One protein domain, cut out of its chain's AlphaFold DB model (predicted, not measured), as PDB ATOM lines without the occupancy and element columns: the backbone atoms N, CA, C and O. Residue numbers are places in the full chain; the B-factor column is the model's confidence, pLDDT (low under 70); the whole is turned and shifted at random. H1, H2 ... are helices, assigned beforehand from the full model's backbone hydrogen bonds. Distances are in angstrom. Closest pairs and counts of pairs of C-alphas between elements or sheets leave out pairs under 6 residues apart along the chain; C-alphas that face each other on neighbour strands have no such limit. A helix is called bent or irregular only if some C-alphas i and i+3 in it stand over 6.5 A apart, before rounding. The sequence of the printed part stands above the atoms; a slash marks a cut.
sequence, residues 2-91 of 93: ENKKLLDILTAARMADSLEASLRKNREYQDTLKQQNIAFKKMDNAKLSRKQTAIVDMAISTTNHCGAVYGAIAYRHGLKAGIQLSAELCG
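Overview. This is residues 2 to 91 of the 93 residues of an uncharacterized protein of bacterium 1XD8-92 (UniProt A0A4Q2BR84). One very long helix, H3, makes the long side of an open, three-sided frame; H2, joined to one end of H3 by a tight link, makes a second side, and H1 closes the frame by crossing H3 with residues 7 to 11. The space between H2 and H3 is empty, and H3 runs on past the crossing, so that residues 81 to 91 stick out. The printed part has 90 residues, with three named helices in the order H1, H2, H3 and no named strand; the class is all helix. The whole is only just extended, close to loose, with a radius of gyration of the C-alphas of 18.4 A, and the C-alphas span 62 by 29 by 18 A, with H3 along the longest span.

Along the chain. The longest helix, H3, covers residues 50 to 89 and measures 57.4 A from its first to its last C-alpha, from C-alpha 50 at (-23.414, 10.939, -2.542) to C-alpha 89 at (-10.247, -20.711, 43.446). H2 covers residues 27 to 44 and measures 25.8 A. H1 covers residues 2 to 25, beginning with C-alpha 2 at (-19.931, 1.463, 44.575), and measures 34.0 A. H1 has a kink of 37 degrees near residue 15 and is only just irregular: C-alphas 16 and 19 are 6.52 A apart.

Arrangement. H3 touches H1 with residues 75 to 80 alone, and H1 touches H3 with residues 7 to 11 alone. Their closest C-alphas are those of Thr 11 and Arg 76, 5.9 A apart. The lines of H1 and H3 stand at a steep tilt of 66 degrees, and the two helices run opposite ways. H1 and H2 only just touch, with 3 pairs of C-alphas within 8 A, and only at the corner by their link; the closest C-alphas are those of Leu 23 and Tyr 29, 6.3 A apart. Their lines are about perpendicular, at 80 degrees. H2 and H3 are apart. In H2 and H3 every O i to N i+4 pair is within hydrogen-bond range; in H1 17 of 20 are.

Size, cuts and confidence. The two C-alphas farthest apart are those of Ser 49 and Gly 91, at 62.6 A. Residues 20 to 42, 57 to 70 and 81 to 91 stand free. The printed part has no cut, and the links H1 to H2 and H2 to H3 are tight. The mean pLDDT of the printed part is 93.5, and residues 2 to 3 are under 70.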
ATOM      1  N   GLU A   2     -21.356   1.136  44.761       62.00
ATOM      2  CA  GLU A   2     -19.931   1.463  44.575       62.00
ATOM      3  C   GLU A   2     -19.135   0.397  43.806       62.00
ATOM      4  O   GLU A   2     -18.446   0.739  42.851       62.00
ATOM      5  N   ASN A   3     -19.329  -0.897  44.093       64.00
ATOM      6  CA  ASN A   3     -18.631  -1.976  43.368       64.00
ATOM      7  C   ASN A   3     -18.953  -2.027  41.865       64.00
ATOM      8  O   ASN A   3     -18.101  -2.410  41.068       64.00
ATOM      9  N   LYS A   4     -20.170  -1.626  41.457       71.00
ATOM     10  CA  LYS A   4     -20.521  -1.534  40.028       71.00
ATOM     11  C   LYS A   4     -19.707  -0.424  39.357       71.00
ATOM     12  O   LYS A   4     -19.099  -0.681  38.330       71.00
ATOM     13  N   LYS A   5     -19.617   0.748  39.997       83.19
ATOM     14  CA  LYS A   5     -18.824   1.883  39.503       83.19
ATOM     15  C   LYS A   5     -17.329   1.557  39.433       83.19
ATOM     16  O   LYS A   5     -16.686   1.918  38.457       83.19
ATOM     17  N   LEU A   6     -16.783   0.848  40.425       89.00
ATOM     18  CA  LEU A   6     -15.369   0.456  40.418       89.00
ATOM     19  C   LEU A   6     -15.042  -0.516  39.276       89.00
ATOM     20  O   LEU A   6     -14.049  -0.323  38.579       89.00
ATOM     21  N   LEU A   7     -15.887  -1.530  39.052       90.38
ATOM     22  CA  LEU A   7     -15.718  -2.448  37.924       90.38
ATOM     23  C   LEU A   7     -15.747  -1.694  36.588       90.38
ATOM     24  O   LEU A   7     -14.909  -1.959  35.732       90.38
ATOM     25  N   ASP A   8     -16.663  -0.736  36.432       90.56
ATOM     26  CA  ASP A   8     -16.791   0.056  35.206       90.56
ATOM     27  C   ASP A   8     -15.529   0.903  34.943       90.56
ATOM     28  O   ASP A   8     -15.026   0.921  33.819       90.56
ATOM     29  N   ILE A   9     -14.961   1.530  35.983       90.88
ATOM     30  CA  ILE A   9     -13.697   2.287  35.900       90.88
ATOM     31  C   ILE A   9     -12.537   1.372  35.484       90.88
ATOM     32  O   ILE A   9     -11.777   1.705  34.573       90.88
ATOM     33  N   LEU A  10     -12.409   0.201  36.117       90.06
ATOM     34  CA  LEU A  10     -11.346  -0.760  35.807       90.06
ATOM     35  C   LEU A  10     -11.479  -1.325  34.392       90.06
ATOM     36  O   LEU A  10     -10.473  -1.498  33.701       90.06
ATOM     37  N   THR A  11     -12.706  -1.612  33.953       92.25
ATOM     38  CA  THR A  11     -12.984  -2.032  32.580       92.25
ATOM     39  C   THR A  11     -12.541  -0.958  31.591       92.25
ATOM     40  O   THR A  11     -11.792  -1.279  30.672       92.25
ATOM     41  N   ALA A  12     -12.941   0.298  31.796       90.06
ATOM     42  CA  ALA A  12     -12.593   1.393  30.894       90.06
ATOM     43  C   ALA A  12     -11.071   1.587  30.779       90.06
ATOM     44  O   ALA A  12     -10.544   1.617  29.668       90.06
ATOM     45  N   ALA A  13     -10.359   1.628  31.910       89.12
ATOM     46  CA  ALA A  13      -8.903   1.781  31.925       89.12
ATOM     47  C   ALA A  13      -8.191   0.632  31.185       89.12
ATOM     48  O   ALA A  13      -7.325   0.855  30.343       89.12
ATOM     49  N   ARG A  14      -8.594  -0.621  31.436       88.56
ATOM     50  CA  ARG A  14      -7.960  -1.784  30.793       88.56
ATOM     51  C   ARG A  14      -8.282  -1.906  29.306       88.56
ATOM     52  O   ARG A  14      -7.433  -2.383  28.555       88.56
ATOM     53  N   MET A  15      -9.476  -1.496  28.879       88.69
ATOM     54  CA  MET A  15      -9.824  -1.453  27.458       88.69
ATOM     55  C   MET A  15      -9.028  -0.380  26.706       88.69
ATOM     56  O   MET A  15      -8.645  -0.626  25.567       88.69
ATOM     57  N   ALA A  16      -8.751   0.769  27.329       86.88
ATOM     58  CA  ALA A  16      -7.964   1.832  26.704       86.88
ATOM     59  C   ALA A  16      -6.496   1.424  26.483       86.88
ATOM     60  O   ALA A  16      -5.956   1.652  25.403       86.88
ATOM     61  N   ASP A  17      -5.879   0.769  27.471       86.00
ATOM     62  CA  ASP A  17      -4.438   0.496  27.436       86.00
ATOM     63  C   ASP A  17      -4.116  -0.955  27.049       86.00
ATOM     64  O   ASP A  17      -3.469  -1.241  26.038       86.00
ATOM     65  N   SER A  18      -4.561  -1.905  27.875       86.81
ATOM     66  CA  SER A  18      -4.140  -3.304  27.770       86.81
ATOM     67  C   SER A  18      -4.740  -3.997  26.557       86.81
ATOM     68  O   SER A  18      -4.050  -4.784  25.912       86.81
ATOM     69  N   LEU A  19      -6.018  -3.744  26.263       88.75
ATOM     70  CA  LEU A  19      -6.679  -4.364  25.119       88.75
ATOM     71  C   LEU A  19      -6.038  -3.888  23.813       88.75
ATOM     72  O   LEU A  19      -5.674  -4.719  22.990       88.75
ATOM     73  N   GLU A  20      -5.814  -2.584  23.659       87.75
ATOM     74  CA  GLU A  20      -5.130  -2.007  22.498       87.75
ATOM     75  C   GLU A  20      -3.731  -2.622  22.300       87.75
ATOM     76  O   GLU A  20      -3.372  -3.051  21.199       87.75
ATOM     77  N   ALA A  21      -2.951  -2.763  23.377       91.38
ATOM     78  CA  ALA A  21      -1.644  -3.415  23.321       91.38
ATOM     79  C   ALA A  21      -1.729  -4.897  22.894       91.38
ATOM     80  O   ALA A  21      -0.887  -5.365  22.118       91.38
ATOM     81  N   SER A  22      -2.738  -5.633  23.368       92.94
ATOM     82  CA  SER A  22      -2.997  -7.019  22.958       92.94
ATOM     83  C   SER A  22      -3.410  -7.113  21.488       92.94
ATOM     84  O   SER A  22      -2.881  -7.956  20.763       92.94
ATOM     85  N   LEU A  23      -4.296  -6.229  21.023       93.81
ATOM     86  CA  LEU A  23      -4.769  -6.186  19.638       93.81
ATOM     87  C   LEU A  23      -3.633  -5.883  18.655       93.81
ATOM     88  O   LEU A  23      -3.541  -6.509  17.598       93.81
ATOM     89  N   ARG A  24      -2.702  -4.991  19.015       93.69
ATOM     90  CA  ARG A  24      -1.503  -4.702  18.205       93.69
ATOM     91  C   ARG A  24      -0.608  -5.919  17.982       93.69
ATOM     92  O   ARG A  24       0.024  -6.025  16.935       93.69
ATOM     93  N   LYS A  25      -0.543  -6.828  18.956       95.31
ATOM     94  CA  LYS A  25       0.290  -8.042  18.898       95.31
ATOM     95  C   LYS A  25      -0.460  -9.259  18.350       95.31
ATOM     96  O   LYS A  25       0.174 -10.249  17.992       95.31
ATOM     97  N   ASN A  26      -1.788  -9.212  18.295       97.19
ATOM     98  CA  ASN A  26      -2.603 -10.327  17.840       97.19
ATOM     99  C   ASN A  26      -2.628 -10.395  16.303       97.19
ATOM    100  O   ASN A  26      -3.191  -9.531  15.634       97.19
ATOM    101  N   ARG A  27      -2.016 -11.444  15.740       97.50
ATOM    102  CA  ARG A  27      -1.888 -11.616  14.287       97.50
ATOM    103  C   ARG A  27      -3.237 -11.725  13.580       97.50
ATOM    104  O   ARG A  27      -3.417 -11.091  12.548       97.50
ATOM    105  N   GLU A  28      -4.166 -12.494  14.142       97.81
ATOM    106  CA  GLU A  28      -5.500 -12.695  13.570       97.81
ATOM    107  C   GLU A  28      -6.244 -11.362  13.445       97.81
ATOM    108  O   GLU A  28      -6.673 -10.997  12.354       97.81
ATOM    109  N   TYR A  29      -6.281 -10.573  14.521       96.12
ATOM    110  CA  TYR A  29      -6.878  -9.242  14.516       96.12
ATOM    111  C   TYR A  29      -6.221  -8.317  13.487       96.12
ATOM    112  O   TYR A  29      -6.920  -7.656  12.721       96.12
ATOM    113  N   GLN A  30      -4.884  -8.276  13.429       98.12
ATOM    114  CA  GLN A  30      -4.172  -7.441  12.457       98.12
ATOM    115  C   GLN A  30      -4.465  -7.857  11.012       98.12
ATOM    116  O   GLN A  30      -4.596  -7.002  10.134       98.12
ATOM    117  N   ASP A  31      -4.586  -9.155  10.744       97.94
ATOM    118  CA  ASP A  31      -4.909  -9.653   9.412       97.94
ATOM    119  C   ASP A  31      -6.369  -9.341   9.041       97.94
ATOM    120  O   ASP A  31      -6.618  -8.848   7.938       97.94
ATOM    121  N   THR A  32      -7.323  -9.476   9.968       97.19
ATOM    122  CA  THR A  32      -8.711  -9.026   9.767       97.19
ATOM    123  C   THR A  32      -8.801  -7.511   9.549       97.19
ATOM    124  O   THR A  32      -9.507  -7.067   8.642       97.19
ATOM    125  N   LEU A  33      -8.045  -6.705  10.305       96.44
ATOM    126  CA  LEU A  33      -7.989  -5.246  10.148       96.44
ATOM    127  C   LEU A  33      -7.456  -4.845   8.764       96.44
ATOM    128  O   LEU A  33      -7.986  -3.937   8.121       96.44
ATOM    129  N   LYS A  34      -6.442  -5.550   8.246       97.88
ATOM    130  CA  LYS A  34      -5.969  -5.348   6.867       97.88
ATOM    131  C   LYS A  34      -7.061  -5.663   5.846       97.88
ATOM    132  O   LYS A  34      -7.246  -4.875   4.920       97.88
ATOM    133  N   GLN A  35      -7.793  -6.770   6.007       98.00
ATOM    134  CA  GLN A  35      -8.891  -7.121   5.096       98.00
ATOM    135  C   GLN A  35     -10.014  -6.080   5.126       98.00
ATOM    136  O   GLN A  35     -10.493  -5.677   4.065       98.00
ATOM    137  N   GLN A  36     -10.373  -5.577   6.311       96.06
ATOM    138  CA  GLN A  36     -11.325  -4.474   6.457       96.06
ATOM    139  C   GLN A  36     -10.856  -3.231   5.684       96.06
ATOM    140  O   GLN A  36     -11.606  -2.686   4.876       96.06
ATOM    141  N   ASN A  37      -9.595  -2.824   5.853       97.00
ATOM    142  CA  ASN A  37      -9.033  -1.674   5.142       97.00
ATOM    143  C   ASN A  37      -9.020  -1.865   3.616       97.00
ATOM    144  O   ASN A  37      -9.250  -0.915   2.869       97.00
ATOM    145  N   ILE A  38      -8.770  -3.085   3.129       97.88
ATOM    146  CA  ILE A  38      -8.866  -3.408   1.697       97.88
ATOM    147  C   ILE A  38     -10.313  -3.267   1.211       97.88
ATOM    148  O   ILE A  38     -10.540  -2.703   0.138       97.88
ATOM    149  N   ALA A  39     -11.288  -3.757   1.978       96.19
ATOM    150  CA  ALA A  39     -12.703  -3.638   1.638       96.19
ATOM    151  C   ALA A  39     -13.159  -2.170   1.588       96.19
ATOM    152  O   ALA A  39     -13.792  -1.774   0.609       96.19
ATOM    153  N   PHE A  40     -12.765  -1.342   2.564       93.81
ATOM    154  CA  PHE A  40     -13.068   0.093   2.546       93.81
ATOM    155  C   PHE A  40     -12.428   0.810   1.357       93.81
ATOM    156  O   PHE A  40     -13.124   1.511   0.633       93.81
ATOM    157  N   LYS A  41     -11.161   0.526   1.029       95.56
ATOM    158  CA  LYS A  41     -10.533   1.083  -0.185       95.56
ATOM    159  C   LYS A  41     -11.272   0.698  -1.469       95.56
ATOM    160  O   LYS A  41     -11.364   1.499  -2.396       95.56
ATOM    161  N   LYS A  42     -11.785  -0.534  -1.568       95.88
ATOM    162  CA  LYS A  42     -12.603  -0.954  -2.721       95.88
ATOM    163  C   LYS A  42     -13.916  -0.174  -2.784       95.88
ATOM    164  O   LYS A  42     -14.315   0.232  -3.871       95.88
ATOM    165  N   MET A  43     -14.552   0.047  -1.637       93.38
ATOM    166  CA  MET A  43     -15.780   0.832  -1.522       93.38
ATOM    167  C   MET A  43     -15.563   2.295  -1.930       93.38
ATOM    168  O   MET A  43     -16.344   2.813  -2.725       93.38
ATOM    169  N   ASP A  44     -14.476   2.927  -1.482       91.06
ATOM    170  CA  ASP A  44     -14.127   4.305  -1.860       91.06
ATOM    171  C   ASP A  44     -13.939   4.447  -3.380       91.06
ATOM    172  O   ASP A  44     -14.341   5.437  -3.993       91.06
ATOM    173  N   ASN A  45     -13.399   3.407  -4.022       95.12
ATOM    174  CA  ASN A  45     -13.198   3.354  -5.469       95.12
ATOM    175  C   ASN A  45     -14.458   2.975  -6.269       95.12
ATOM    176  O   ASN A  45     -14.439   3.053  -7.498       95.12
ATOM    177  N   ALA A  46     -15.560   2.587  -5.617       94.19
ATOM    178  CA  ALA A  46     -16.778   2.117  -6.285       94.19
ATOM    179  C   ALA A  46     -17.607   3.242  -6.941       94.19
ATOM    180  O   ALA A  46     -18.659   2.966  -7.513       94.19
ATOM    181  N   LYS A  47     -17.140   4.502  -6.880       94.69
ATOM    182  CA  LYS A  47     -17.785   5.694  -7.474       94.69
ATOM    183  C   LYS A  47     -19.277   5.805  -7.126       94.69
ATOM    184  O   LYS A  47     -20.102   6.150  -7.971       94.69
ATOM    185  N   LEU A  48     -19.619   5.500  -5.874       95.44
ATOM    186  CA  LEU A  48     -20.983   5.626  -5.367       95.44
ATOM    187  C   LEU A  48     -21.455   7.081  -5.451       95.44
ATOM    188  O   LEU A  48     -20.686   8.022  -5.241       95.44
ATOM    189  N   SER A  49     -22.744   7.275  -5.728       97.25
ATOM    190  CA  SER A  49     -23.349   8.600  -5.595       97.25
ATOM    191  C   SER A  49     -23.332   9.051  -4.134       97.25
ATOM    192  O   SER A  49     -23.396   8.232  -3.218       97.25
ATOM    193  N   ARG A  50     -23.377  10.367  -3.899       95.75
ATOM    194  CA  ARG A  50     -23.414  10.939  -2.542       95.75
ATOM    195  C   ARG A  50     -24.517  10.332  -1.661       95.75
ATOM    196  O   ARG A  50     -24.294  10.097  -0.479       95.75
ATOM    197  N   LYS A  51     -25.693  10.053  -2.239       98.06
ATOM    198  CA  LYS A  51     -26.813   9.422  -1.521       98.06
ATOM    199  C   LYS A  51     -26.500   7.973  -1.138       98.06
ATOM    200  O   LYS A  51     -26.796   7.575  -0.018       98.06
ATOM    201  N   GLN A  52     -25.898   7.197  -2.039       97.69
ATOM    202  CA  GLN A  52     -25.489   5.816  -1.754       97.69
ATOM    203  C   GLN A  52     -24.376   5.771  -0.704       97.69
ATOM    204  O   GLN A  52     -24.481   4.992   0.237       97.69
ATOM    205  N   THR A  53     -23.369   6.642  -0.813       95.75
ATOM    206  CA  THR A  53     -22.299   6.760   0.187       95.75
ATOM    207  C   THR A  53     -22.866   7.040   1.574       95.75
ATOM    208  O   THR A  53     -22.501   6.348   2.513       95.75
ATOM    209  N   ALA A  54     -23.810   7.978   1.706       96.44
ATOM    210  CA  ALA A  54     -24.425   8.295   2.996       96.44
ATOM    211  C   ALA A  54     -25.197   7.109   3.607       96.44
ATOM    212  O   ALA A  54     -25.148   6.896   4.815       96.44
ATOM    213  N   ILE A  55     -25.892   6.316   2.783       97.94
ATOM    214  CA  ILE A  55     -26.610   5.118   3.250       97.94
ATOM    215  C   ILE A  55     -25.624   4.053   3.744       97.94
ATOM    216  O   ILE A  55     -25.841   3.452   4.796       97.94
ATOM    217  N   VAL A  56     -24.546   3.818   2.992       96.25
ATOM    218  CA  VAL A  56     -23.526   2.821   3.340       96.25
ATOM    219  C   VAL A  56     -22.747   3.238   4.586       96.25
ATOM    220  O   VAL A  56     -22.572   2.418   5.484       96.25
ATOM    221  N   ASP A  57     -22.346   4.506   4.674       95.38
ATOM    222  CA  ASP A  57     -21.678   5.071   5.848       95.38
ATOM    223  C   ASP A  57     -22.542   4.893   7.101       95.38
ATOM    224  O   ASP A  57     -22.107   4.271   8.066       95.38
ATOM    225  N   MET A  58     -23.821   5.277   7.038       97.88
ATOM    226  CA  MET A  58     -24.769   5.075   8.138       97.88
ATOM    227  C   MET A  58     -24.870   3.600   8.568       97.88
ATOM    228  O   MET A  58     -24.879   3.306   9.768       97.88
ATOM    229  N   ALA A  59     -24.933   2.662   7.616       97.88
ATOM    230  CA  ALA A  59     -24.990   1.231   7.914       97.88
ATOM    231  C   ALA A  59     -23.702   0.725   8.591       97.88
ATOM    232  O   ALA A  59     -23.771  -0.013   9.581       97.88
ATOM    233  N   ILE A  60     -22.531   1.154   8.105       96.00
ATOM    234  CA  ILE A  60     -21.222   0.805   8.676       96.00
ATOM    235  C   ILE A  60     -21.075   1.402  10.076       96.00
ATOM    236  O   ILE A  60     -20.741   0.674  11.008       96.00
ATOM    237  N   SER A  61     -21.367   2.692  10.259       96.75
ATOM    238  CA  SER A  61     -21.286   3.361  11.560       96.75
ATOM    239  C   SER A  61     -22.199   2.698  12.587       96.75
ATOM    240  O   SER A  61     -21.771   2.448  13.712       96.75
ATOM    241  N   THR A  62     -23.428   2.346  12.199       98.19
ATOM    242  CA  THR A  62     -24.380   1.668  13.094       98.19
ATOM    243  C   THR A  62     -23.883   0.276  13.483       98.19
ATOM    244  O   THR A  62     -23.916  -0.090  14.659       98.19
ATOM    245  N   THR A  63     -23.358  -0.487  12.521       97.06
ATOM    246  CA  THR A  63     -22.791  -1.821  12.775       97.06
ATOM    247  C   THR A  63     -21.563  -1.742  13.681       97.06
ATOM    248  O   THR A  63     -21.473  -2.483  14.660       97.06
ATOM    249  N   ASN A  64     -20.651  -0.803  13.416       96.12
ATOM    250  CA  ASN A  64     -19.461  -0.577  14.235       96.12
ATOM    251  C   ASN A  64     -19.833  -0.151  15.659       96.12
ATOM    252  O   ASN A  64     -19.248  -0.654  16.615       96.12
ATOM    253  N   HIS A  65     -20.825   0.730  15.817       97.38
ATOM    254  CA  HIS A  65     -21.314   1.139  17.132       97.38
ATOM    255  C   HIS A  65     -21.910  -0.045  17.904       97.38
ATOM    256  O   HIS A  65     -21.543  -0.270  19.056       97.38
ATOM    257  N   CYS A  66     -22.762  -0.848  17.257       97.38
ATOM    258  CA  CYS A  66     -23.330  -2.059  17.850       97.38
ATOM    259  C   CYS A  66     -22.231  -3.040  18.297       97.38
ATOM    260  O   CYS A  66     -22.227  -3.489  19.444       97.38
ATOM    261  N   GLY A  67     -21.249  -3.305  17.430       96.06
ATOM    262  CA  GLY A  67     -20.104  -4.162  17.743       96.06
ATOM    263  C   GLY A  67     -19.245  -3.625  18.893       96.06
ATOM    264  O   GLY A  67     -18.847  -4.394  19.766       96.06
ATOM    265  N   ALA A  68     -19.008  -2.312  18.948       93.62
ATOM    266  CA  ALA A  68     -18.266  -1.676  20.036       93.62
ATOM    267  C   ALA A  68     -18.999  -1.799  21.383       93.62
ATOM    268  O   ALA A  68     -18.384  -2.161  22.388       93.62
ATOM    269  N   VAL A  69     -20.316  -1.564  21.402       95.81
ATOM    270  CA  VAL A  69     -21.152  -1.740  22.602       95.81
ATOM    271  C   VAL A  69     -21.154  -3.202  23.050       95.81
ATOM    272  O   VAL A  69     -20.936  -3.478  24.232       95.81
ATOM    273  N   TYR A  70     -21.332  -4.144  22.119       96.25
ATOM    274  CA  TYR A  70     -21.254  -5.575  22.413       96.25
ATOM    275  C   TYR A  70     -19.898  -5.947  23.022       96.25
ATOM    276  O   TYR A  70     -19.849  -6.568  24.083       96.25
ATOM    277  N   GLY A  71     -18.798  -5.522  22.394       93.62
ATOM    278  CA  GLY A  71     -17.441  -5.793  22.863       93.62
ATOM    279  C   GLY A  71     -17.183  -5.251  24.268       93.62
ATOM    280  O   GLY A  71     -16.627  -5.962  25.105       93.62
ATOM    281  N   ALA A  72     -17.649  -4.035  24.569       92.50
ATOM    282  CA  ALA A  72     -17.532  -3.444  25.901       92.50
ATOM    283  C   ALA A  72     -18.313  -4.237  26.965       92.50
ATOM    284  O   ALA A  72     -17.786  -4.522  28.044       92.50
ATOM    285  N   ILE A  73     -19.549  -4.647  26.657       94.62
ATOM    286  CA  ILE A  73     -20.368  -5.468  27.562       94.62
ATOM    287  C   ILE A  73     -19.724  -6.843  27.775       94.62
ATOM    288  O   ILE A  73     -19.622  -7.292  28.919       94.62
ATOM    289  N   ALA A  74     -19.257  -7.491  26.706       95.69
ATOM    290  CA  ALA A  74     -18.609  -8.798  26.760       95.69
ATOM    291  C   ALA A  74     -17.316  -8.756  27.585       95.69
ATOM    292  O   ALA A  74     -17.129  -9.588  28.473       95.69
ATOM    293  N   TYR A  75     -16.464  -7.750  27.366       93.75
ATOM    294  CA  TYR A  75     -15.233  -7.567  28.135       93.75
ATOM    295  C   TYR A  75     -15.530  -7.362  29.623       93.75
ATOM    296  O   TYR A  75     -14.942  -8.019  30.482       93.75
ATOM    297  N   ARG A  76     -16.488  -6.488  29.943       93.75
ATOM    298  CA  ARG A  76     -16.920  -6.243  31.322       93.75
ATOM    299  C   ARG A  76     -17.450  -7.510  31.990       93.75
ATOM    300  O   ARG A  76     -17.139  -7.774  33.152       93.75
ATOM    301  N   HIS A  77     -18.269  -8.276  31.270       95.00
ATOM    302  CA  HIS A  77     -18.821  -9.534  31.760       95.00
ATOM    303  C   HIS A  77     -17.709 -10.553  32.031       95.00
ATOM    304  O   HIS A  77     -17.659 -11.111  33.125       95.00
ATOM    305  N   GLY A  78     -16.776 -10.720  31.089       94.94
ATOM    306  CA  GLY A  78     -15.614 -11.594  31.240       94.94
ATOM    307  C   GLY A  78     -14.715 -11.189  32.408       94.94
ATOM    308  O   GLY A  78     -14.317 -12.042  33.194       94.94
ATOM    309  N   LEU A  79     -14.467  -9.888  32.599       93.44
ATOM    310  CA  LEU A  79     -13.688  -9.397  33.737       93.44
ATOM    311  C   LEU A  79     -14.373  -9.714  35.073       93.44
ATOM    312  O   LEU A  79     -13.718 -10.174  36.007       93.44
ATOM    313  N   LYS A  80     -15.691  -9.497  35.166       94.44
ATOM    314  CA  LYS A  80     -16.460  -9.837  36.368       94.44
ATOM    315  C   LYS A  80     -16.403 -11.338  36.661       94.44
ATOM    316  O   LYS A  80     -16.157 -11.712  37.804       94.44
ATOM    317  N   ALA A  81     -16.625 -12.168  35.643       95.75
ATOM    318  CA  ALA A  81     -16.573 -13.620  35.772       95.75
ATOM    319  C   ALA A  81     -15.174 -14.097  36.193       95.75
ATOM    320  O   ALA A  81     -15.059 -14.931  37.080       95.75
ATOM    321  N   GLY A  82     -14.115 -13.507  35.630       94.69
ATOM    322  CA  GLY A  82     -12.733 -13.800  36.010       94.69
ATOM    323  C   GLY A  82     -12.435 -13.472  37.474       94.69
ATOM    324  O   GLY A  82     -11.870 -14.304  38.172       94.69
ATOM    325  N   ILE A  83     -12.868 -12.302  37.965       93.31
ATOM    326  CA  ILE A  83     -12.719 -11.927  39.385       93.31
ATOM    327  C   ILE A  83     -13.440 -12.927  40.293       93.31
ATOM    328  O   ILE A  83     -12.883 -13.340  41.306       93.31
ATOM    329  N   GLN A  84     -14.665 -13.317  39.928       94.50
ATOM    330  CA  GLN A  84     -15.441 -14.284  40.697       94.50
ATOM    331  C   GLN A  84     -14.750 -15.653  40.733       94.50
ATOM    332  O   GLN A  84     -14.511 -16.175  41.816       94.50
ATOM    333  N   LEU A  85     -14.351 -16.186  39.575       96.56
ATOM    334  CA  LEU A  85     -13.647 -17.464  39.483       96.56
ATOM    335  C   LEU A  85     -12.338 -17.451  40.286       96.56
ATOM    336  O   LEU A  85     -12.027 -18.413  40.978       96.56
ATOM    337  N   SER A  86     -11.566 -16.362  40.225       96.62
ATOM    338  CA  SER A  86     -10.349 -16.231  41.035       96.62
ATOM    339  C   SER A  86     -10.647 -16.251  42.535       96.62
ATOM    340  O   SER A  86      -9.892 -16.857  43.287       96.62
ATOM    341  N   ALA A  87     -11.736 -15.622  42.978       95.00
ATOM    342  CA  ALA A  87     -12.115 -15.616  44.386       95.00
ATOM    343  C   ALA A  87     -12.567 -17.009  44.871       95.00
ATOM    344  O   ALA A  87     -12.154 -17.415  45.957       95.00
ATOM    345  N   GLU A  88     -13.312 -17.753  44.045       96.38
ATOM    346  CA  GLU A  88     -13.687 -19.158  44.296       96.38
ATOM    347  C   GLU A  88     -12.438 -20.056  44.390       96.38
ATOM    348  O   GLU A  88     -12.270 -20.806  45.350       96.38
ATOM    349  N   LEU A  89     -11.497 -19.934  43.444       96.88
ATOM    350  CA  LEU A  89     -10.247 -20.711  43.446       96.88
ATOM    351  C   LEU A  89      -9.347 -20.403  44.651       96.88
ATOM    352  O   LEU A  89      -8.593 -21.268  45.094       96.88
ATOM    353  N   CYS A  90      -9.407 -19.179  45.176       96.25
ATOM    354  CA  CYS A  90      -8.661 -18.768  46.363       96.25
ATOM    355  C   CYS A  90      -9.400 -19.047  47.685       96.25
ATOM    356  O   CYS A  90      -8.851 -18.729  48.740       96.25
ATOM    357  N   GLY A  91     -10.618 -19.602  47.654       93.56
ATOM    358  CA  GLY A  91     -11.430 -19.857  48.851       93.56
ATOM    359  C   GLY A  91     -11.858 -18.585  49.594       93.56
ATOM    360  O   GLY A  91     -12.073 -18.621  50.804       93.56
TER     361      GLY A  91